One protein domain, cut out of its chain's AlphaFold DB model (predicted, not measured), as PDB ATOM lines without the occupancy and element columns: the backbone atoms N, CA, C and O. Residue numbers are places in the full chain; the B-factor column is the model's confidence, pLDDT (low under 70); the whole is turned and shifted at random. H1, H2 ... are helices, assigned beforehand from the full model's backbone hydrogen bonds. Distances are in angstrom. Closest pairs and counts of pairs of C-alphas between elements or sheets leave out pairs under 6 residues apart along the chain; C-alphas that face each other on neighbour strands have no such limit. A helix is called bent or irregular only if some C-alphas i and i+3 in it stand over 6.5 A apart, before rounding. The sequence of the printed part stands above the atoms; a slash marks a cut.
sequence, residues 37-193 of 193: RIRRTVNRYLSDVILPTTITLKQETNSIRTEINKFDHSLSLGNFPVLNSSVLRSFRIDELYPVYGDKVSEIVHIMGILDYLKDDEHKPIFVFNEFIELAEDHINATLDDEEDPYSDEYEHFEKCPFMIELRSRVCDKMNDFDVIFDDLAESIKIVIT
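Overview. This is residues 37 to 193 of the 193 residues of an uncharacterized protein of Flavobacteriales bacterium (UniProt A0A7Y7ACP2). This is a long, slim helical bundle: H6 runs along most of its length, H1a and H1b lie along one side of it, and H3 and H4 follow one another along another side. H5 sits crosswise near one end, short H2 packs on H1a and H3 towards the other, and the stretch after H1b folds back along the rod. The printed part has 157 residues and six named helices, H1 to H6 in chain order, with no named strand; its class is all helix. It is loose, with a radius of gyration of the C-alphas of 20.3 A, and spans 71 by 22 by 22 A.

Along the chain. Find C-alpha 37 at (64.582, -31.440, -30.101), where H1, residues 37 to 68, begins. By its hydrogen bonds it was assigned as one helix, but it is bent: C-alphas 48 and 51 are 6.6 A apart, between H1a, residues 37 to 48, and H1b, residues 51 to 68, 26.2 A long. Next come H2, residues 86 to 89, and H3, residues 93 to 116, irregular with C-alphas 99 and 102 9.5 A apart and a kink of 131 degrees near residue 100. H4, residues 124 to 143, is 28.7 A long; H5 is residues 153 to 159; H6, residues 161 to 192, runs 47.1 A to C-alpha 192 at (58.331, -25.998, -41.686).

Arrangement. H1b touches H6, closest at the C-alphas of Thr 61 and Met 174, 5.9 A, at a shallow tilt of 11 degrees, opposite ways. H3 touches H6's residues 180 to 191, closest at the C-alphas of Glu 106 and Ser 187, 5.7 A. H4 touches H6's residues 163 to 177, closest at the C-alphas of Ala 135 and Met 163, 6.9 A. Every O i to N i+4 pair is within hydrogen-bond range in H1a, H1b, H4, H5 and H6, but 13 of 20 in H3; H2 is too short for one.

Size, cuts and confidence. The C-alphas of Pro 98 and Glu 146, the two farthest apart, are 71.2 A apart. The printed part has no cut, and the link from H1 to H2, 17 residues, is long. Residues 144 and 146 have pLDDT under 70.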
ATOM      1  N   ARG A  37      65.399 -32.089 -31.135       96.94
ATOM      2  CA  ARG A  37      64.582 -31.440 -30.101       96.94
ATOM      3  C   ARG A  37      64.206 -30.030 -30.539       96.94
ATOM      4  O   ARG A  37      63.018 -29.731 -30.540       96.94
ATOM      5  N   ILE A  38      65.188 -29.230 -30.957       97.12
ATOM      6  CA  ILE A  38      64.989 -27.866 -31.463       97.12
ATOM      7  C   ILE A  38      63.975 -27.891 -32.605       97.12
ATOM      8  O   ILE A  38      62.940 -27.236 -32.507       97.12
ATOM      9  N   ARG A  39      64.196 -28.747 -33.618       96.88
ATOM     10  CA  ARG A  39      63.285 -28.877 -34.766       96.88
ATOM     11  C   ARG A  39      61.849 -29.155 -34.343       96.88
ATOM     12  O   ARG A  39      60.920 -28.546 -34.853       96.88
ATOM     13  N   ARG A  40      61.651 -30.097 -33.417       97.06
ATOM     14  CA  ARG A  40      60.309 -30.450 -32.934       97.06
ATOM     15  C   ARG A  40      59.658 -29.308 -32.171       97.06
ATOM     16  O   ARG A  40      58.471 -29.087 -32.363       97.06
ATOM     17  N   THR A  41      60.398 -28.629 -31.297       97.19
ATOM     18  CA  THR A  41      59.861 -27.526 -30.494       97.19
ATOM     19  C   THR A  41      59.469 -26.351 -31.377       97.19
ATOM     20  O   THR A  41      58.337 -25.893 -31.281       97.19
ATOM     21  N   VAL A  42      60.370 -25.907 -32.257       97.44
ATOM     22  CA  VAL A  42      60.118 -24.784 -33.164       97.44
ATOM     23  C   VAL A  42      59.003 -25.130 -34.146       97.44
ATOM     24  O   VAL A  42      58.031 -24.389 -34.208       97.44
ATOM     25  N   ASN A  43      59.063 -26.278 -34.835       97.25
ATOM     26  CA  ASN A  43      58.007 -26.638 -35.788       97.25
ATOM     27  C   ASN A  43      56.645 -26.735 -35.104       97.25
ATOM     28  O   ASN A  43      55.699 -26.167 -35.620       97.25
ATOM     29  N   ARG A  44      56.555 -27.382 -33.932       96.56
ATOM     30  CA  ARG A  44      55.302 -27.468 -33.169       96.56
ATOM     31  C   ARG A  44      54.782 -26.089 -32.785       96.56
ATOM     32  O   ARG A  44      53.595 -25.833 -32.895       96.56
ATOM     33  N   TYR A  45      55.656 -25.214 -32.304       97.06
ATOM     34  CA  TYR A  45      55.251 -23.869 -31.928       97.06
ATOM     35  C   TYR A  45      54.714 -23.087 -33.134       97.06
ATOM     36  O   TYR A  45      53.639 -22.499 -33.063       97.06
ATOM     37  N   LEU A  46      55.406 -23.142 -34.272       96.81
ATOM     38  CA  LEU A  46      54.968 -22.451 -35.481       96.81
ATOM     39  C   LEU A  46      53.689 -23.063 -36.079       96.81
ATOM     40  O   LEU A  46      52.766 -22.322 -36.404       96.81
ATOM     41  N   SER A  47      53.605 -24.392 -36.198       96.31
ATOM     42  CA  SER A  47      52.485 -25.077 -36.857       96.31
ATOM     43  C   SER A  47      51.240 -25.199 -35.991       96.31
ATOM     44  O   SER A  47      50.137 -25.067 -36.509       96.31
ATOM     45  N   ASP A  48      51.404 -25.471 -34.697       95.00
ATOM     46  CA  ASP A  48      50.285 -25.840 -33.825       95.00
ATOM     47  C   ASP A  48      49.806 -24.650 -32.985       95.00
ATOM     48  O   ASP A  48      48.712 -24.703 -32.428       95.00
ATOM     49  N   VAL A  49      50.613 -23.586 -32.879       94.88
ATOM     50  CA  VAL A  49      50.276 -22.390 -32.095       94.88
ATOM     51  C   VAL A  49      50.151 -21.165 -32.994       94.88
ATOM     52  O   VAL A  49      49.055 -20.635 -33.137       94.88
ATOM     53  N   ILE A  50      51.239 -20.727 -33.635       96.12
ATOM     54  CA  ILE A  50      51.239 -19.436 -34.341       96.12
ATOM     55  C   ILE A  50      50.364 -19.454 -35.595       96.12
ATOM     56  O   ILE A  50      49.568 -18.536 -35.803       96.12
ATOM     57  N   LEU A  51      50.474 -20.490 -36.428       94.31
ATOM     58  CA  LEU A  51      49.728 -20.553 -37.682       94.31
ATOM     59  C   LEU A  51      48.196 -20.571 -37.462       94.31
ATOM     60  O   LEU A  51      47.516 -19.762 -38.093       94.31
ATOM     61  N   PRO A  52      47.628 -21.382 -36.541       93.94
ATOM     62  CA  PRO A  52      46.206 -21.307 -36.202       93.94
ATOM     63  C   PRO A  52      45.790 -19.941 -35.655       93.94
ATOM     64  O   PRO A  52      44.767 -19.406 -36.075       93.94
ATOM     65  N   THR A  53      46.596 -19.343 -34.769       92.38
ATOM     66  CA  THR A  53      46.318 -18.002 -34.234       92.38
ATOM     67  C   THR A  53      46.259 -16.947 -35.336       92.38
ATOM     68  O   THR A  53      45.377 -16.095 -35.314       92.38
ATOM     69  N   THR A  54      47.130 -17.040 -36.341       91.75
ATOM     70  CA  THR A  54      47.142 -16.124 -37.492       91.75
ATOM     71  C   THR A  54      45.829 -16.185 -38.283       91.75
ATOM     72  O   THR A  54      45.322 -15.160 -38.734       91.75
ATOM     73  N   ILE A  55      45.225 -17.373 -38.410       91.19
ATOM     74  CA  ILE A  55      43.911 -17.541 -39.054       91.19
ATOM     75  C   ILE A  55      42.814 -16.865 -38.225       91.19
ATOM     76  O   ILE A  55      41.966 -16.177 -38.790       91.19
ATOM     77  N   THR A  56      42.833 -17.036 -36.900       90.81
ATOM     78  CA  THR A  56      41.866 -16.382 -36.007       90.81
ATOM     79  C   THR A  56      41.979 -14.862 -36.086       90.81
ATOM     80  O   THR A  56      40.966 -14.200 -36.272       90.81
ATOM     81  N   LEU A  57      43.193 -14.303 -36.059       89.75
ATOM     82  CA  LEU A  57      43.410 -12.856 -36.182       89.75
ATOM     83  C   LEU A  57      42.829 -12.280 -37.478       89.75
ATOM     84  O   LEU A  57      42.202 -11.227 -37.453       89.75
ATOM     85  N   LYS A  58      42.968 -12.990 -38.602       90.94
ATOM     86  CA  LYS A  58      42.338 -12.584 -39.869       90.94
ATOM     87  C   LYS A  58      40.813 -12.619 -39.833       90.94
ATOM     88  O   LYS A  58      40.144 -11.878 -40.548       90.94
ATOM     89  N   GLN A  59      40.225 -13.525 -39.061       90.31
ATOM     90  CA  GLN A  59      38.775 -13.518 -38.871       90.31
ATOM     91  C   GLN A  59      38.363 -12.292 -38.057       90.31
ATOM     92  O   GLN A  59      37.385 -11.639 -38.406       90.31
ATOM     93  N   GLU A  60      39.144 -11.930 -37.041       88.94
ATOM     94  CA  GLU A  60      38.899 -10.736 -36.237       88.94
ATOM     95  C   GLU A  60      39.056  -9.434 -37.031       88.94
ATOM     96  O   GLU A  60      38.188  -8.572 -36.910       88.94
ATOM     97  N   THR A  61      40.068  -9.294 -37.899       91.75
ATOM     98  CA  THR A  61      40.193  -8.111 -38.781       91.75
ATOM     99  C   THR A  61      38.976  -7.959 -39.692       91.75
ATOM    100  O   THR A  61      38.473  -6.852 -39.888       91.75
ATOM    101  N   ASN A  62      38.430  -9.067 -40.199       90.62
ATOM    102  CA  ASN A  62      37.200  -9.056 -40.993       90.62
ATOM    103  C   ASN A  62      35.953  -8.693 -40.174       90.62
ATOM    104  O   ASN A  62      35.100  -7.945 -40.662       90.62
ATOM    105  N   SER A  63      35.849  -9.179 -38.935       90.25
ATOM    106  CA  SER A  63      34.783  -8.773 -38.015       90.25
ATOM    107  C   SER A  63      34.861  -7.276 -37.713       90.25
ATOM    108  O   SER A  63      33.859  -6.586 -37.864       90.25
ATOM    109  N   ILE A  64      36.052  -6.745 -37.413       90.44
ATOM    110  CA  ILE A  64      36.276  -5.309 -37.177       90.44
ATOM    111  C   ILE A  64      35.795  -4.474 -38.367       90.44
ATOM    112  O   ILE A  64      35.001  -3.556 -38.187       90.44
ATOM    113  N   ARG A  65      36.204  -4.813 -39.597       89.94
ATOM    114  CA  ARG A  65      35.733  -4.105 -40.805       89.94
ATOM    115  C   ARG A  65      34.214  -4.109 -40.928       89.94
ATOM    116  O   ARG A  65      33.626  -3.145 -41.411       89.94
ATOM    117  N   THR A  66      33.578  -5.205 -40.534       88.50
ATOM    118  CA  THR A  66      32.122  -5.332 -40.597       88.50
ATOM    119  C   THR A  66      31.449  -4.434 -39.561       88.50
ATOM    120  O   THR A  66      30.487  -3.751 -39.900       88.50
ATOM    121  N   GLU A  67      31.967  -4.387 -38.333       88.19
ATOM    122  CA  GLU A  67      31.372  -3.609 -37.239       88.19
ATOM    123  C   GLU A  67      31.650  -2.104 -37.340       88.19
ATOM    124  O   GLU A  67      30.769  -1.295 -37.055       88.19
ATOM    125  N   ILE A  68      32.799  -1.705 -37.895       87.94
ATOM    126  CA  ILE A  68      33.094  -0.302 -38.233       87.94
ATOM    127  C   ILE A  68      32.098   0.265 -39.245       87.94
ATOM    128  O   ILE A  68      31.892   1.468 -39.286       87.94
ATOM    129  N   ASN A  69      31.447  -0.558 -40.065       82.88
ATOM    130  CA  ASN A  69      30.409  -0.065 -40.973       82.88
ATOM    131  C   ASN A  69      29.032   0.063 -40.307       82.88
ATOM    132  O   ASN A  69      28.120   0.608 -40.920       82.88
ATOM    133  N   LYS A  70      28.863  -0.443 -39.082       81.88
ATOM    134  CA  LYS A  70      27.582  -0.452 -38.363       81.88
ATOM    135  C   LYS A  70      27.560   0.431 -37.121       81.88
ATOM    136  O   LYS A  70      26.486   0.589 -36.556       81.88
ATOM    137  N   PHE A  71      28.714   0.956 -36.706       75.94
ATOM    138  CA  PHE A  71      28.871   1.637 -35.421       75.94
ATOM    139  C   PHE A  71      28.397   0.761 -34.244       75.94
ATOM    140  O   PHE A  71      27.633   1.189 -33.387       75.94
ATOM    141  N   ASP A  72      28.801  -0.516 -34.237       76.31
ATOM    142  CA  ASP A  72      28.449  -1.466 -33.175       76.31
ATOM    143  C   ASP A  72      29.611  -1.629 -32.185       76.31
ATOM    144  O   ASP A  72      30.742  -1.927 -32.572       76.31
ATOM    145  N   HIS A  73      29.328  -1.435 -30.895       73.19
ATOM    146  CA  HIS A  73      30.318  -1.427 -29.813       73.19
ATOM    147  C   HIS A  73      30.403  -2.798 -29.112       73.19
ATOM    148  O   HIS A  73      31.134  -2.973 -28.139       73.19
ATOM    149  N   SER A  74      29.636  -3.792 -29.574       74.62
ATOM    150  CA  SER A  74      29.502  -5.103 -28.925       74.62
ATOM    151  C   SER A  74      30.594  -6.112 -29.295       74.62
ATOM    152  O   SER A  74      30.590  -7.241 -28.788       74.62
ATOM    153  N   LEU A  75      31.540  -5.732 -30.160       80.19
ATOM    154  CA  LEU A  75      32.583  -6.635 -30.627       80.19
ATOM    155  C   LEU A  75      33.540  -7.006 -29.484       80.19
ATOM    156  O   LEU A  75      34.288  -6.184 -28.965       80.19
ATOM    157  N   SER A  76      33.543  -8.288 -29.130       73.69
ATOM    158  CA  SER A  76      34.506  -8.877 -28.202       73.69
ATOM    159  C   SER A  76      35.497  -9.730 -28.983       73.69
ATOM    160  O   SER A  76      35.096 -10.660 -29.685       73.69
ATOM    161  N   LEU A  77      36.786  -9.402 -28.873       75.38
ATOM    162  CA  LEU A  77      37.876 -10.102 -29.553       75.38
ATOM    163  C   LEU A  77      38.746 -10.884 -28.567       75.38
ATOM    164  O   LEU A  77      38.767 -10.618 -27.361       75.38
ATOM    165  N   GLY A  78      39.456 -11.882 -29.083       73.62
ATOM    166  CA  GLY A  78      40.352 -12.716 -28.302       73.62
ATOM    167  C   GLY A  78      41.593 -11.962 -27.827       73.62
ATOM    168  O   GLY A  78      42.093 -11.043 -28.471       73.62
ATOM    169  N   ASN A  79      42.150 -12.406 -26.698       75.56
ATOM    170  CA  ASN A  79      43.514 -12.050 -26.324       75.56
ATOM    171  C   ASN A  79      44.461 -13.167 -26.782       75.56
ATOM    172  O   ASN A  79      44.226 -14.341 -26.486       75.56
ATOM    173  N   PHE A  80      45.547 -12.805 -27.467       82.62
ATOM    174  CA  PHE A  80      46.521 -13.748 -28.020       82.62
ATOM    175  C   PHE A  80      47.886 -13.625 -27.331       82.62
ATOM    176  O   PHE A  80      48.870 -13.251 -27.970       82.62
ATOM    177  N   PRO A  81      48.011 -14.006 -26.044       80.19
ATOM    178  CA  PRO A  81      49.293 -13.966 -25.332       80.19
ATOM    179  C   PRO A  81      50.339 -14.903 -25.955       80.19
ATOM    180  O   PRO A  81      51.530 -14.796 -25.670       80.19
ATOM    181  N   VAL A  82      49.897 -15.832 -26.806       83.19
ATOM    182  CA  VAL A  82      50.739 -16.767 -27.556       83.19
ATOM    183  C   VAL A  82      51.551 -16.105 -28.676       83.19
ATOM    184  O   VAL A  82      52.540 -16.702 -29.104       83.19
ATOM    185  N   LEU A  83      51.181 -14.893 -29.119       85.38
ATOM    186  CA  LEU A  83      51.919 -14.091 -30.101       85.38
ATOM    187  C   LEU A  83      53.129 -13.430 -29.438       85.38
ATOM    188  O   LEU A  83      53.108 -12.262 -29.066       85.38
ATOM    189  N   ASN A  84      54.181 -14.204 -29.215       88.06
ATOM    190  CA  ASN A  84      55.433 -13.673 -28.704       88.06
ATOM    191  C   ASN A  84      56.598 -14.518 -29.204       88.06
ATOM    192  O   ASN A  84      56.483 -15.720 -29.391       88.06
ATOM    193  N   SER A  85      57.770 -13.927 -29.372       93.69
ATOM    194  CA  SER A  85      58.913 -14.676 -29.892       93.69
ATOM    195  C   SER A  85      59.636 -15.538 -28.842       93.69
ATOM    196  O   SER A  85      60.649 -16.155 -29.169       93.69
ATOM    197  N   SER A  86      59.167 -15.619 -27.586       93.69
ATOM    198  CA  SER A  86      59.961 -16.161 -26.464       93.69
ATOM    199  C   SER A  86      60.404 -17.612 -26.666       93.69
ATOM    200  O   SER A  86      61.542 -17.961 -26.353       93.69
ATOM    201  N   VAL A  87      59.540 -18.450 -27.250       94.12
ATOM    202  CA  VAL A  87      59.862 -19.850 -27.558       94.12
ATOM    203  C   VAL A  87      60.978 -19.926 -28.593       94.12
ATOM    204  O   VAL A  87      61.916 -20.704 -28.430       94.12
ATOM    205  N   LEU A  88      60.917 -19.097 -29.633       96.06
ATOM    206  CA  LEU A  88      61.942 -19.052 -30.671       96.06
ATOM    207  C   LEU A  88      63.252 -18.477 -30.113       96.06
ATOM    208  O   LEU A  88      64.318 -19.037 -30.354       96.06
ATOM    209  N   ARG A  89      63.174 -17.402 -29.319       94.88
ATOM    210  CA  ARG A  89      64.325 -16.732 -28.689       94.88
ATOM    211  C   ARG A  89      64.983 -17.552 -27.581       94.88
ATOM    212  O   ARG A  89      66.080 -17.210 -27.151       94.88
ATOM    213  N   SER A  90      64.347 -18.635 -27.130       96.12
ATOM    214  CA  SER A  90      64.966 -19.586 -26.201       96.12
ATOM    215  C   SER A  90      66.127 -20.372 -26.824       96.12
ATOM    216  O   SER A  90      66.921 -20.956 -26.090       96.12
ATOM    217  N   PHE A  91      66.239 -20.356 -28.157       96.31
ATOM    218  CA  PHE A  91      67.340 -20.950 -28.907       96.31
ATOM    219  C   PHE A  91      68.260 -19.861 -29.444       96.31
ATOM    220  O   PHE A  91      67.812 -18.862 -30.013       96.31
ATOM    221  N   ARG A  92      69.566 -20.064 -29.298       95.06
ATOM    222  CA  ARG A  92      70.562 -19.157 -29.866       95.06
ATOM    223  C   ARG A  92      70.633 -19.352 -31.382       95.06
ATOM    224  O   ARG A  92      70.384 -20.439 -31.900       95.06
ATOM    225  N   ILE A  93      71.015 -18.309 -32.117       94.25
ATOM    226  CA  ILE A  93      71.110 -18.376 -33.586       94.25
ATOM    227  C   ILE A  93      72.096 -19.470 -34.045       94.25
ATOM    228  O   ILE A  93      71.825 -20.169 -35.021       94.25
ATOM    229  N   ASP A  94      73.194 -19.684 -33.312       93.81
ATOM    230  CA  ASP A  94      74.170 -20.753 -33.578       93.81
ATOM    231  C   ASP A  94      73.617 -22.167 -33.330       93.81
ATOM    232  O   ASP A  94      74.145 -23.132 -33.877       93.81
ATOM    233  N   GLU A  95      72.535 -22.299 -32.561       95.19
ATOM    234  CA  GLU A  95      71.818 -23.561 -32.339       95.19
ATOM    235  C   GLU A  95      70.750 -23.807 -33.411       95.19
ATOM    236  O   GLU A  95      70.469 -24.954 -33.764       95.19
ATOM    237  N   LEU A  96      70.174 -22.737 -33.967       96.50
ATOM    238  CA  LEU A  96      69.186 -22.813 -35.041       96.50
ATOM    239  C   LEU A  96      69.829 -23.124 -36.397       96.50
ATOM    240  O   LEU A  96      69.260 -23.891 -37.174       96.50
ATOM    241  N   TYR A  97      71.020 -22.589 -36.681       96.06
ATOM    242  CA  TYR A  97      71.683 -22.739 -37.984       96.06
ATOM    243  C   TYR A  97      71.967 -24.197 -38.389       96.06
ATOM    244  O   TYR A  97      71.634 -24.568 -39.513       96.06
ATOM    245  N   PRO A  98      72.481 -25.080 -37.510       95.44
ATOM    246  CA  PRO A  98      72.651 -26.499 -37.835       95.44
ATOM    247  C   PRO A  98      71.334 -27.229 -38.145       95.44
ATOM    248  O   PRO A  98      71.342 -28.273 -38.795       95.44
ATOM    249  N   VAL A  99      70.198 -26.701 -37.677       96.81
ATOM    250  CA  VAL A  99      68.873 -27.308 -37.851       96.81
ATOM    251  C   VAL A  99      68.175 -26.775 -39.100       96.81
ATOM    252  O   VAL A  99      67.614 -27.555 -39.871       96.81
ATOM    253  N   TYR A 100      68.189 -25.460 -39.287       96.56
ATOM    254  CA  TYR A 100      67.365 -24.761 -40.272       96.56
ATOM    255  C   TYR A 100      68.161 -24.168 -41.433       96.56
ATOM    256  O   TYR A 100      67.560 -23.833 -42.447       96.56
ATOM    257  N   GLY A 101      69.488 -24.084 -41.325       95.56
ATOM    258  CA  GLY A 101      70.352 -23.586 -42.390       95.56
ATOM    259  C   GLY A 101      69.994 -22.163 -42.817       95.56
ATOM    260  O   GLY A 101      69.944 -21.245 -42.003       95.56
ATOM    261  N   ASP A 102      69.727 -21.997 -44.107       95.06
ATOM    262  CA  ASP A 102      69.324 -20.742 -44.746       95.06
ATOM    263  C   ASP A 102      67.988 -20.185 -44.224       95.06
ATOM    264  O   ASP A 102      67.812 -18.965 -44.145       95.06
ATOM    265  N   LYS A 103      67.094 -21.054 -43.745       96.94
ATOM    266  CA  LYS A 103      65.783 -20.681 -43.181       96.94
ATOM    267  C   LYS A 103      65.852 -20.000 -41.815       96.94
ATOM    268  O   LYS A 103      64.827 -19.601 -41.273       96.94
ATOM    269  N   VAL A 104      67.037 -19.872 -41.215       97.44
ATOM    270  CA  VAL A 104      67.190 -19.107 -39.967       97.44
ATOM    271  C   VAL A 104      66.798 -17.643 -40.160       97.44
ATOM    272  O   VAL A 104      66.258 -17.043 -39.235       97.44
ATOM    273  N   SER A 105      67.024 -17.086 -41.352       96.88
ATOM    274  CA  SER A 105      66.577 -15.733 -41.706       96.88
ATOM    275  C   SER A 105      65.060 -15.571 -41.535       96.88
ATOM    276  O   SER A 105      64.626 -14.656 -40.841       96.88
ATOM    277  N   GLU A 106      64.281 -16.528 -42.038       97.75
ATOM    278  CA  GLU A 106      62.823 -16.581 -41.869       97.75
ATOM    279  C   GLU A 106      62.406 -16.726 -40.405       97.75
ATOM    280  O   GLU A 106      61.479 -16.068 -39.944       97.75
ATOM    281  N   ILE A 107      63.119 -17.539 -39.620       97.69
ATOM    282  CA  ILE A 107      62.846 -17.650 -38.179       97.69
ATOM    283  C   ILE A 107      63.055 -16.300 -37.477       97.69
ATOM    284  O   ILE A 107      62.252 -15.929 -36.621       97.69
ATOM    285  N   VAL A 108      64.112 -15.563 -37.825       97.44
ATOM    286  CA  VAL A 108      64.382 -14.226 -37.271       97.44
ATOM    287  C   VAL A 108      63.314 -13.222 -37.707       97.44
ATOM    288  O   VAL A 108      62.880 -12.412 -36.890       97.44
ATOM    289  N   HIS A 109      62.854 -13.301 -38.954       97.75
ATOM    290  CA  HIS A 109      61.755 -12.481 -39.460       97.75
ATOM    291  C   HIS A 109      60.449 -12.738 -38.694       97.75
ATOM    292  O   HIS A 109      59.862 -11.810 -38.138       97.75
ATOM    293  N   ILE A 110      60.077 -14.012 -38.517       97.88
ATOM    294  CA  ILE A 110      58.931 -14.429 -37.693       97.88
ATOM    295  C   ILE A 110      59.052 -13.884 -36.265       97.88
ATOM    296  O   ILE A 110      58.077 -13.371 -35.722       97.88
ATOM    297  N   MET A 111      60.236 -13.960 -35.639       97.12
ATOM    298  CA  MET A 111      60.450 -13.374 -34.308       97.12
ATOM    299  C   MET A 111      60.141 -11.873 -34.293       97.12
ATOM    300  O   MET A 111      59.530 -11.405 -33.337       97.12
ATOM    301  N   GLY A 112      60.552 -11.137 -35.329       95.88
ATOM    302  CA  GLY A 112      60.298  -9.702 -35.460       95.88
ATOM    303  C   GLY A 112      58.807  -9.377 -35.525       95.88
ATOM    304  O   GLY A 112      58.338  -8.533 -34.763       95.88
ATOM    305  N   ILE A 113      58.052 -10.098 -36.357       95.75
ATOM    306  CA  ILE A 113      56.593  -9.935 -36.447       95.75
ATOM    307  C   ILE A 113      55.922 -10.264 -35.106       95.75
ATOM    308  O   ILE A 113      55.073  -9.512 -34.635       95.75
ATOM    309  N   LEU A 114      56.311 -11.368 -34.460       95.31
ATOM    310  CA  LEU A 114      55.736 -11.758 -33.169       95.31
ATOM    311  C   LEU A 114      56.047 -10.753 -32.057       95.31
ATOM    312  O   LEU A 114      55.227 -10.577 -31.165       95.31
ATOM    313  N   ASP A 115      57.218 -10.116 -32.087       93.06
ATOM    314  CA  ASP A 115      57.565  -9.069 -31.125       93.06
ATOM    315  C   ASP A 115      56.794  -7.777 -31.385       93.06
ATOM    316  O   ASP A 115      56.347  -7.156 -30.428       93.06
ATOM    317  N   TYR A 116      56.575  -7.416 -32.651       91.75
ATOM    318  CA  TYR A 116      55.706  -6.299 -33.016       91.75
ATOM    319  C   TYR A 116      54.277  -6.512 -32.494       91.75
ATOM    320  O   TYR A 116      53.753  -5.674 -31.768       91.75
ATOM    321  N   LEU A 117      53.687  -7.681 -32.772       89.88
ATOM    322  CA  LEU A 117      52.312  -8.032 -32.381       89.88
ATOM    323  C   LEU A 117      52.134  -8.331 -30.884       89.88
ATOM    324  O   LEU A 117      51.007  -8.527 -30.420       89.88
ATOM    325  N   LYS A 118      53.228  -8.429 -30.125       86.62
ATOM    326  CA  LYS A 118      53.178  -8.670 -28.681       86.62
ATOM    327  C   LYS A 118      52.568  -7.473 -27.953       86.62
ATOM    328  O   LYS A 118      51.804  -7.680 -27.004       86.62
ATOM    329  N   ASP A 119      52.924  -6.267 -28.382       84.94
ATOM    330  CA  ASP A 119      52.465  -5.021 -27.777       84.94
ATOM    331  C   ASP A 119      50.997  -4.777 -28.137       84.94
ATOM    332  O   ASP A 119      50.589  -4.942 -29.286       84.94
ATOM    333  N   ASP A 120      50.185  -4.412 -27.141       79.62
ATOM    334  CA  ASP A 120      48.735  -4.281 -27.320       79.62
ATOM    335  C   ASP A 120      48.370  -3.205 -28.355       79.62
ATOM    336  O   ASP A 120      47.427  -3.399 -29.116       79.62
ATOM    337  N   GLU A 121      49.170  -2.140 -28.457       84.38
ATOM    338  CA  GLU A 121      49.007  -1.041 -29.425       84.38
ATOM    339  C   GLU A 121      49.101  -1.502 -30.890       84.38
ATOM    340  O   GLU A 121      48.539  -0.879 -31.791       84.38
ATOM    341  N   HIS A 122      49.773  -2.626 -31.140       86.00
ATOM    342  CA  HIS A 122      49.952  -3.199 -32.471       86.00
ATOM    343  C   HIS A 122      48.979  -4.348 -32.748       86.00
ATOM    344  O   HIS A 122      49.256  -5.211 -33.581       86.00
ATOM    345  N   LYS A 123      47.839  -4.397 -32.050       86.56
ATOM    346  CA  LYS A 123      46.799  -5.410 -32.271       86.56
ATOM    347  C   LYS A 123      45.568  -4.800 -32.937       86.56
ATOM    348  O   LYS A 123      45.216  -3.658 -32.637       86.56
ATOM    349  N   PRO A 124      44.838  -5.573 -33.765       89.00
ATOM    350  CA  PRO A 124      43.603  -5.100 -34.386       89.00
ATOM    351  C   PRO A 124      42.582  -4.544 -33.382       89.00
ATOM    352  O   PRO A 124      41.965  -3.516 -33.643       89.00
ATOM    353  N   ILE A 125      42.458  -5.175 -32.207       86.12
ATOM    354  CA  ILE A 125      41.532  -4.736 -31.153       86.12
ATOM    355  C   ILE A 125      41.847  -3.333 -30.622       86.12
ATOM    356  O   ILE A 125      40.928  -2.577 -30.334       86.12
ATOM    357  N   PHE A 126      43.122  -2.955 -30.522       88.81
ATOM    358  CA  PHE A 126      43.489  -1.621 -30.056       88.81
ATOM    359  C   PHE A 126      43.042  -0.556 -31.054       88.81
ATOM    360  O   PHE A 126      42.431   0.432 -30.666       88.81
ATOM    361  N   VAL A 127      43.258  -0.808 -32.348       89.50
ATOM    362  CA  VAL A 127      42.802   0.088 -33.419       89.50
ATOM    363  C   VAL A 127      41.274   0.204 -33.440       89.50
ATOM    364  O   VAL A 127      40.747   1.284 -33.689       89.50
ATOM    365  N   PHE A 128      40.555  -0.888 -33.173       90.62
ATOM    366  CA  PHE A 128      39.097  -0.852 -33.065       90.62
ATOM    367  C   PHE A 128      38.620  -0.043 -31.850       90.62
ATOM    368  O   PHE A 128      37.714   0.768 -31.983       90.62
ATOM    369  N   ASN A 129      39.252  -0.200 -30.687       89.81
ATOM    370  CA  ASN A 129      38.894   0.587 -29.504       89.81
ATOM    371  C   ASN A 129      39.194   2.083 -29.703       89.81
ATOM    372  O   ASN A 129      38.353   2.910 -29.370       89.81
ATOM    373  N   GLU A 130      40.339   2.418 -30.310       91.00
ATOM    374  CA  GLU A 130      40.700   3.793 -30.695       91.00
ATOM    375  C   GLU A 130      39.647   4.391 -31.645       91.00
ATOM    376  O   GLU A 130      39.273   5.553 -31.519       91.00
ATOM    377  N   PHE A 131      39.135   3.590 -32.585       92.38
ATOM    378  CA  PHE A 131      38.050   4.003 -33.470       92.38
ATOM    379  C   PHE A 131      36.771   4.349 -32.705       92.38
ATOM    380  O   PHE A 131      36.205   5.408 -32.959       92.38
ATOM    381  N   ILE A 132      36.321   3.470 -31.803       91.19
ATOM    382  CA  ILE A 132      35.089   3.684 -31.033       91.19
ATOM    383  C   ILE A 132      35.212   4.938 -30.166       91.19
ATOM    384  O   ILE A 132      34.332   5.788 -30.229       91.19
ATOM    385  N   GLU A 133      36.324   5.101 -29.445       91.75
ATOM    386  CA  GLU A 133      36.571   6.273 -28.596       91.75
ATOM    387  C   GLU A 133      36.540   7.577 -29.407       91.75
ATOM    388  O   GLU A 133      35.792   8.496 -29.084       91.75
ATOM    389  N   LEU A 134      37.272   7.640 -30.526       93.12
ATOM    390  CA  LEU A 134      37.292   8.829 -31.386       93.12
ATOM    391  C   LEU A 134      35.936   9.124 -32.035       93.12
ATOM    392  O   LEU A 134      35.599  10.287 -32.263       93.12
ATOM    393  N   ALA A 135      35.185   8.081 -32.380       91.69
ATOM    394  CA  ALA A 135      33.865   8.206 -32.973       91.69
ATOM    395  C   ALA A 135      32.840   8.728 -31.958       91.69
ATOM    396  O   ALA A 135      32.120   9.677 -32.262       91.69
ATOM    397  N   GLU A 136      32.805   8.147 -30.755       90.19
ATOM    398  CA  GLU A 136      31.942   8.584 -29.655       90.19
ATOM    399  C   GLU A 136      32.266  10.022 -29.242       90.19
ATOM    400  O   GLU A 136      31.358  10.849 -29.166       90.19
ATOM    401  N   ASP A 137      33.543  10.352 -29.041       91.00
ATOM    402  CA  ASP A 137      33.969  11.702 -28.666       91.00
ATOM    403  C   ASP A 137      33.545  12.738 -29.710       91.00
ATOM    404  O   ASP A 137      33.067  13.818 -29.360       91.00
ATOM    405  N   HIS A 138      33.685  12.417 -31.000       91.06
ATOM    406  CA  HIS A 138      33.302  13.326 -32.077       91.06
ATOM    407  C   HIS A 138      31.787  13.530 -32.165       91.06
ATOM    408  O   HIS A 138      31.323  14.669 -32.266       91.06
ATOM    409  N   ILE A 139      31.019  12.440 -32.117       88.12
ATOM    410  CA  ILE A 139      29.557  12.487 -32.196       88.12
ATOM    411  C   ILE A 139      28.994  13.243 -30.984       88.12
ATOM    412  O   ILE A 139      28.221  14.183 -31.163       88.12
ATOM    413  N   ASN A 140      29.452  12.926 -29.770       86.19
ATOM    414  CA  ASN A 140      28.991  13.582 -28.541       86.19
ATOM    415  C   ASN A 140      29.357  15.071 -28.502       86.19
ATOM    416  O   ASN A 140      28.521  15.897 -28.145       86.19
ATOM    417  N   ALA A 141      30.576  15.436 -28.911       84.44
ATOM    418  CA  ALA A 141      31.000  16.836 -28.935       84.44
ATOM    419  C   ALA A 141      30.187  17.700 -29.910       84.44
ATOM    420  O   ALA A 141      30.134  18.915 -29.735       84.44
ATOM    421  N   THR A 142      29.588  17.089 -30.935       79.19
ATOM    422  CA  THR A 142      28.809  17.812 -31.945       79.19
ATOM    423  C   THR A 142      27.321  17.844 -31.606       79.19
ATOM    424  O   THR A 142      26.690  18.869 -31.824       79.19
ATOM    425  N   LEU A 143      26.778  16.786 -30.993       70.62
ATOM    426  CA  LEU A 143      25.376  16.741 -30.554       70.62
ATOM    427  C   LEU A 143      25.071  17.694 -29.387       70.62
ATOM    428  O   LEU A 143      23.920  18.087 -29.199       70.62
ATOM    429  N   ASP A 144      26.089  18.075 -28.613       69.12
ATOM    430  CA  ASP A 144      25.987  19.111 -27.581       69.12
ATOM    431  C   ASP A 144      25.949  20.546 -28.164       69.12
ATOM    432  O   ASP A 144      25.755  21.510 -27.416       69.12
ATOM    433  N   ASP A 145      26.116  20.708 -29.485       70.69
ATOM    434  CA  ASP A 145      25.993  21.981 -30.197       70.69
ATOM    435  C   ASP A 145      24.554  22.170 -30.719       70.69
ATOM    436  O   ASP A 145      24.017  21.333 -31.445       70.69
ATOM    437  N   GLU A 146      23.906  23.292 -30.378       64.44
ATOM    438  CA  GLU A 146      22.535  23.603 -30.833       64.44
ATOM    439  C   GLU A 146      22.437  23.761 -32.371       64.44
ATOM    440  O   GLU A 146      21.331  23.833 -32.916       64.44
ATOM    441  N   GLU A 147      23.578  23.805 -33.072       72.12
ATOM    442  CA  GLU A 147      23.702  23.884 -34.531       72.12
ATOM    443  C   GLU A 147      24.139  22.566 -35.215       72.12
ATOM    444  O   GLU A 147      24.569  22.619 -36.372       72.12
ATOM    445  N   ASP A 148      24.027  21.392 -34.566       72.00
ATOM    446  CA  ASP A 148      24.378  20.109 -35.208       72.00
ATOM    447  C   ASP A 148      23.617  19.937 -36.550       72.00
ATOM    448  O   ASP A 148      22.378  19.945 -36.585       72.00
ATOM    449  N   PRO A 149      24.328  19.807 -37.693       81.25
ATOM    450  CA  PRO A 149      23.694  19.630 -38.996       81.25
ATOM    451  C   PRO A 149      23.053  18.244 -39.199       81.25
ATOM    452  O   PRO A 149      22.429  18.031 -40.245       81.25
ATOM    453  N   TYR A 150      23.215  17.304 -38.266       85.25
ATOM    454  CA  TYR A 150      22.722  15.929 -38.351       85.25
ATOM    455  C   TYR A 150      21.494  15.696 -37.459       85.25
ATOM    456  O   TYR A 150      21.353  16.278 -36.388       85.25
ATOM    457  N   SER A 151      20.567  14.842 -37.910       82.75
ATOM    458  CA  SER A 151      19.314  14.590 -37.180       82.75
ATOM    459  C   SER A 151      19.433  13.573 -36.042       82.75
ATOM    460  O   SER A 151      18.624  13.614 -35.114       82.75
ATOM    461  N   ASP A 152      20.414  12.671 -36.112       85.31
ATOM    462  CA  ASP A 152      20.736  11.687 -35.081       85.31
ATOM    463  C   ASP A 152      22.187  11.176 -35.216       85.31
ATOM    464  O   ASP A 152      22.886  11.470 -36.192       85.31
ATOM    465  N   GLU A 153      22.632  10.388 -34.231       85.56
ATOM    466  CA  GLU A 153      23.963   9.760 -34.192       85.56
ATOM    467  C   GLU A 153      24.262   8.921 -35.442       85.56
ATOM    468  O   GLU A 153      25.390   8.911 -35.933       85.56
ATOM    469  N   TYR A 154      23.259   8.220 -35.980       86.81
ATOM    470  CA  TYR A 154      23.441   7.341 -37.129       86.81
ATOM    471  C   TYR A 154      23.656   8.143 -38.416       86.81
ATOM    472  O   TYR A 154      24.539   7.827 -39.215       86.81
ATOM    473  N   GLU A 155      22.887   9.213 -38.622       87.81
ATOM    474  CA  GLU A 155      23.091  10.127 -39.738       87.81
ATOM    475  C   GLU A 155      24.443  10.839 -39.636       87.81
ATOM    476  O   GLU A 155      25.138  10.953 -40.653       87.81
ATOM    477  N   HIS A 156      24.829  11.265 -38.428       90.38
ATOM    478  CA  HIS A 156      26.142  11.841 -38.162       90.38
ATOM    479  C   HIS A 156      27.232  10.848 -38.579       90.38
ATOM    480  O   HIS A 156      28.072  11.154 -39.429       90.38
ATOM    481  N   PHE A 157      27.181   9.629 -38.050       90.25
ATOM    482  CA  PHE A 157      28.125   8.563 -38.357       90.25
ATOM    483  C   PHE A 157      28.266   8.289 -39.863       90.25
ATOM    484  O   PHE A 157      29.374   8.153 -40.392       90.25
ATOM    485  N   GLU A 158      27.141   8.228 -40.574       90.44
ATOM    486  CA  GLU A 158      27.114   7.883 -41.992       90.44
ATOM    487  C   GLU A 158      27.625   9.005 -42.901       90.44
ATOM    488  O   GLU A 158      28.312   8.727 -43.889       90.44
ATOM    489  N   LYS A 159      27.289  10.265 -42.595       91.38
ATOM    490  CA  LYS A 159      27.482  11.397 -43.517       91.38
ATOM    491  C   LYS A 159      28.593  12.357 -43.115       91.38
ATOM    492  O   LYS A 159      29.012  13.154 -43.957       91.38
ATOM    493  N   CYS A 160      29.063  12.318 -41.872       92.00
ATOM    494  CA  CYS A 160      30.104  13.227 -41.417       92.00
ATOM    495  C   CYS A 160      31.434  12.964 -42.145       92.00
ATOM    496  O   CYS A 160      31.922  11.829 -42.140       92.00
ATOM    497  N   PRO A 161      32.060  13.992 -42.761       93.81
ATOM    498  CA  PRO A 161      33.350  13.837 -43.430       93.81
ATOM    499  C   PRO A 161      34.438  13.264 -42.518       93.81
ATOM    500  O   PRO A 161      35.208  12.415 -42.962       93.81
ATOM    501  N   PHE A 162      34.462  13.675 -41.244       93.50
ATOM    502  CA  PHE A 162      35.394  13.137 -40.253       93.50
ATOM    503  C   PHE A 162      35.163  11.640 -40.029       93.50
ATOM    504  O   PHE A 162      36.114  10.864 -40.075       93.50
ATOM    505  N   MET A 163      33.906  11.213 -39.878       93.88
ATOM    506  CA  MET A 163      33.563   9.801 -39.681       93.88
ATOM    507  C   MET A 163      33.894   8.944 -40.904       93.88
ATOM    508  O   MET A 163      34.406   7.832 -40.771       93.88
ATOM    509  N   ILE A 164      33.670   9.462 -42.114       93.75
ATOM    510  CA  ILE A 164      34.065   8.793 -43.361       93.75
ATOM    511  C   ILE A 164      35.590   8.618 -43.425       93.75
ATOM    512  O   ILE A 164      36.070   7.522 -43.729       93.75
ATOM    513  N   GLU A 165      36.357   9.664 -43.108       95.50
ATOM    514  CA  GLU A 165      37.822   9.604 -43.085       95.50
ATOM    515  C   GLU A 165      38.331   8.632 -42.013       95.50
ATOM    516  O   GLU A 165      39.198   7.799 -42.289       95.50
ATOM    517  N   LEU A 166      37.763   8.691 -40.809       94.25
ATOM    518  CA  LEU A 166      38.120   7.825 -39.693       94.25
ATOM    519  C   LEU A 166      37.879   6.346 -40.041       94.25
ATOM    520  O   LEU A 166      38.787   5.527 -39.880       94.25
ATOM    521  N   ARG A 167      36.711   6.006 -40.612       93.50
ATOM    522  CA  ARG A 167      36.412   4.647 -41.102       93.50
ATOM    523  C   ARG A 167      37.409   4.191 -42.164       93.50
ATOM    524  O   ARG A 167      37.908   3.068 -42.084       93.50
ATOM    525  N   SER A 168      37.739   5.053 -43.131       93.31
ATOM    526  CA  SER A 168      38.726   4.734 -44.173       93.31
ATOM    527  C   SER A 168      40.091   4.411 -43.569       93.31
ATOM    528  O   SER A 168      40.662   3.367 -43.877       93.31
ATOM    529  N   ARG A 169      40.584   5.252 -42.652       93.56
ATOM    530  CA  ARG A 169      41.886   5.062 -41.993       93.56
ATOM    531  C   ARG A 169      41.970   3.742 -41.236       93.56
ATOM    532  O   ARG A 169      43.013   3.091 -41.249       93.56
ATOM    533  N   VAL A 170      40.894   3.344 -40.563       92.75
ATOM    534  CA  VAL A 170      40.883   2.075 -39.830       92.75
ATOM    535  C   VAL A 170      40.814   0.887 -40.783       92.75
ATOM    536  O   VAL A 170      41.540  -0.086 -40.586       92.75
ATOM    537  N   CYS A 171      40.010   0.964 -41.845       91.94
ATOM    538  CA  CYS A 171      39.989  -0.057 -42.892       91.94
ATOM    539  C   CYS A 171      41.371  -0.251 -43.536       91.94
ATOM    540  O   CYS A 171      41.782  -1.395 -43.739       91.94
ATOM    541  N   ASP A 172      42.107   0.835 -43.785       93.69
ATOM    542  CA  ASP A 172      43.480   0.783 -44.292       93.69
ATOM    543  C   ASP A 172      44.422   0.095 -43.292       93.69
ATOM    544  O   ASP A 172      45.104  -0.861 -43.660       93.69
ATOM    545  N   LYS A 173      44.368   0.461 -42.001       93.31
ATOM    546  CA  LYS A 173      45.124  -0.244 -40.944       93.31
ATOM    547  C   LYS A 173      44.781  -1.743 -40.875       93.31
ATOM    548  O   LYS A 173      45.664  -2.564 -40.642       93.31
ATOM    549  N   MET A 174      43.517  -2.133 -41.076       93.94
ATOM    550  CA  MET A 174      43.135  -3.554 -41.121       93.94
ATOM    551  C   MET A 174      43.744  -4.276 -42.332       93.94
ATOM    552  O   MET A 174      44.101  -5.449 -42.226       93.94
ATOM    553  N   ASN A 175      43.895  -3.595 -43.472       94.12
ATOM    554  CA  ASN A 175      44.572  -4.155 -44.644       94.12
ATOM    555  C   ASN A 175      46.065  -4.381 -44.377       94.12
ATOM    556  O   ASN A 175      46.590  -5.426 -44.756       94.12
ATOM    557  N   ASP A 176      46.722  -3.459 -43.672       94.81
ATOM    558  CA  ASP A 176      48.118  -3.633 -43.257       94.81
ATOM    559  C   ASP A 176      48.286  -4.866 -42.355       94.81
ATOM    560  O   ASP A 176      49.218  -5.654 -42.538       94.81
ATOM    561  N   PHE A 177      47.350  -5.098 -41.427       94.62
ATOM    562  CA  PHE A 177      47.349  -6.314 -40.611       94.62
ATOM    563  C   PHE A 177      47.201  -7.588 -41.441       94.62
ATOM    564  O   PHE A 177      47.924  -8.554 -41.195       94.62
ATOM    565  N   ASP A 178      46.318  -7.603 -42.439       94.56
ATOM    566  CA  ASP A 178      46.167  -8.772 -43.308       94.56
ATOM    567  C   ASP A 178      47.470  -9.101 -44.046       94.56
ATOM    568  O   ASP A 178      47.846 -10.274 -44.100       94.56
ATOM    569  N   VAL A 179      48.196  -8.082 -44.525       96.25
ATOM    570  CA  VAL A 179      49.518  -8.249 -45.150       96.25
ATOM    571  C   VAL A 179      50.520  -8.848 -44.163       96.25
ATOM    572  O   VAL A 179      51.201  -9.815 -44.504       96.25
ATOM    573  N   ILE A 180      50.581  -8.336 -42.930       95.75
ATOM    574  CA  ILE A 180      51.460  -8.870 -41.873       95.75
ATOM    575  C   ILE A 180      51.128 -10.338 -41.574       95.75
ATOM    576  O   ILE A 180      52.024 -11.167 -41.418       95.75
ATOM    577  N   PHE A 181      49.843 -10.685 -41.496       95.25
ATOM    578  CA  PHE A 181      49.405 -12.050 -41.211       95.25
ATOM    579  C   PHE A 181      49.653 -13.005 -42.384       95.25
ATOM    580  O   PHE A 181      49.971 -14.173 -42.158       95.25
ATOM    581  N   ASP A 182      49.526 -12.539 -43.627       96.00
ATOM    582  CA  ASP A 182      49.924 -13.303 -44.812       96.00
ATOM    583  C   ASP A 182      51.425 -13.579 -44.838       96.00
ATOM    584  O   ASP A 182      51.835 -14.729 -45.014       96.00
ATOM    585  N   ASP A 183      52.232 -12.550 -44.592       97.06
ATOM    586  CA  ASP A 183      53.687 -12.651 -44.546       97.06
ATOM    587  C   ASP A 183      54.157 -13.603 -43.434       97.06
ATOM    588  O   ASP A 183      54.961 -14.511 -43.668       97.06
ATOM    589  N   LEU A 184      53.568 -13.494 -42.238       96.81
ATOM    590  CA  LEU A 184      53.823 -14.409 -41.126       96.81
ATOM    591  C   LEU A 184      53.494 -15.861 -41.496       96.81
ATOM    592  O   LEU A 184      54.291 -16.769 -41.240       96.81
ATOM    593  N   ALA A 185      52.326 -16.097 -42.097       96.56
ATOM    594  CA  ALA A 185      51.898 -17.436 -42.481       96.56
ATOM    595  C   ALA A 185      52.810 -18.039 -43.558       96.56
ATOM    596  O   ALA A 185      53.124 -19.231 -43.494       96.56
ATOM    597  N   GLU A 186      53.246 -17.244 -44.533       97.19
ATOM    598  CA  GLU A 186      54.137 -17.701 -45.598       97.19
ATOM    599  C   GLU A 186      55.542 -18.009 -45.073       97.19
ATOM    600  O   GLU A 186      56.064 -19.100 -45.312       97.19
ATOM    601  N   SER A 187      56.097 -17.125 -44.243       97.56
ATOM    602  CA  SER A 187      57.383 -17.336 -43.568       97.56
ATOM    603  C   SER A 187      57.380 -18.635 -42.755       97.56
ATOM    604  O   SER A 187      58.307 -19.448 -42.821       97.56
ATOM    605  N   ILE A 188      56.287 -18.905 -42.029       97.44
ATOM    606  CA  ILE A 188      56.117 -20.155 -41.278       97.44
ATOM    607  C   ILE A 188      56.145 -21.371 -42.205       97.44
ATOM    608  O   ILE A 188      56.833 -22.346 -41.888       97.44
ATOM    609  N   LYS A 189      55.444 -21.331 -43.345       96.44
ATOM    610  CA  LYS A 189      55.463 -22.431 -44.322       96.44
ATOM    611  C   LYS A 189      56.880 -22.700 -44.820       96.44
ATOM    612  O   LYS A 189      57.283 -23.863 -44.856       96.44
ATOM    613  N   ILE A 190      57.656 -21.661 -45.131       96.75
ATOM    614  CA  ILE A 190      59.053 -21.810 -45.572       96.75
ATOM    615  C   ILE A 190      59.876 -22.544 -44.506       96.75
ATOM    616  O   ILE A 190      60.619 -23.479 -44.822       96.75
ATOM    617  N   VAL A 191      59.715 -22.185 -43.230       96.56
ATOM    618  CA  VAL A 191      60.453 -22.816 -42.125       96.56
ATOM    619  C   VAL A 191      60.093 -24.296 -41.959       96.56
ATOM    620  O   VAL A 191      60.990 -25.128 -41.783       96.56
ATOM    621  N   ILE A 192      58.803 -24.643 -42.017       93.75
ATOM    622  CA  ILE A 192      58.331 -25.998 -41.686       93.75
ATOM    623  C   ILE A 192      58.424 -27.013 -42.837       93.75
ATOM    624  O   ILE A 192      58.411 -28.209 -42.537       93.75
ATOM    625  N   THR A 193      58.527 -26.567 -44.097       85.75
ATOM    626  CA  THR A 193      58.525 -27.434 -45.303       85.75
ATOM    627  C   THR A 193      59.908 -27.975 -45.641       85.75
ATOM    628  O   THR A 193      60.143 -29.195 -45.536       85.75
TER     629      THR A 193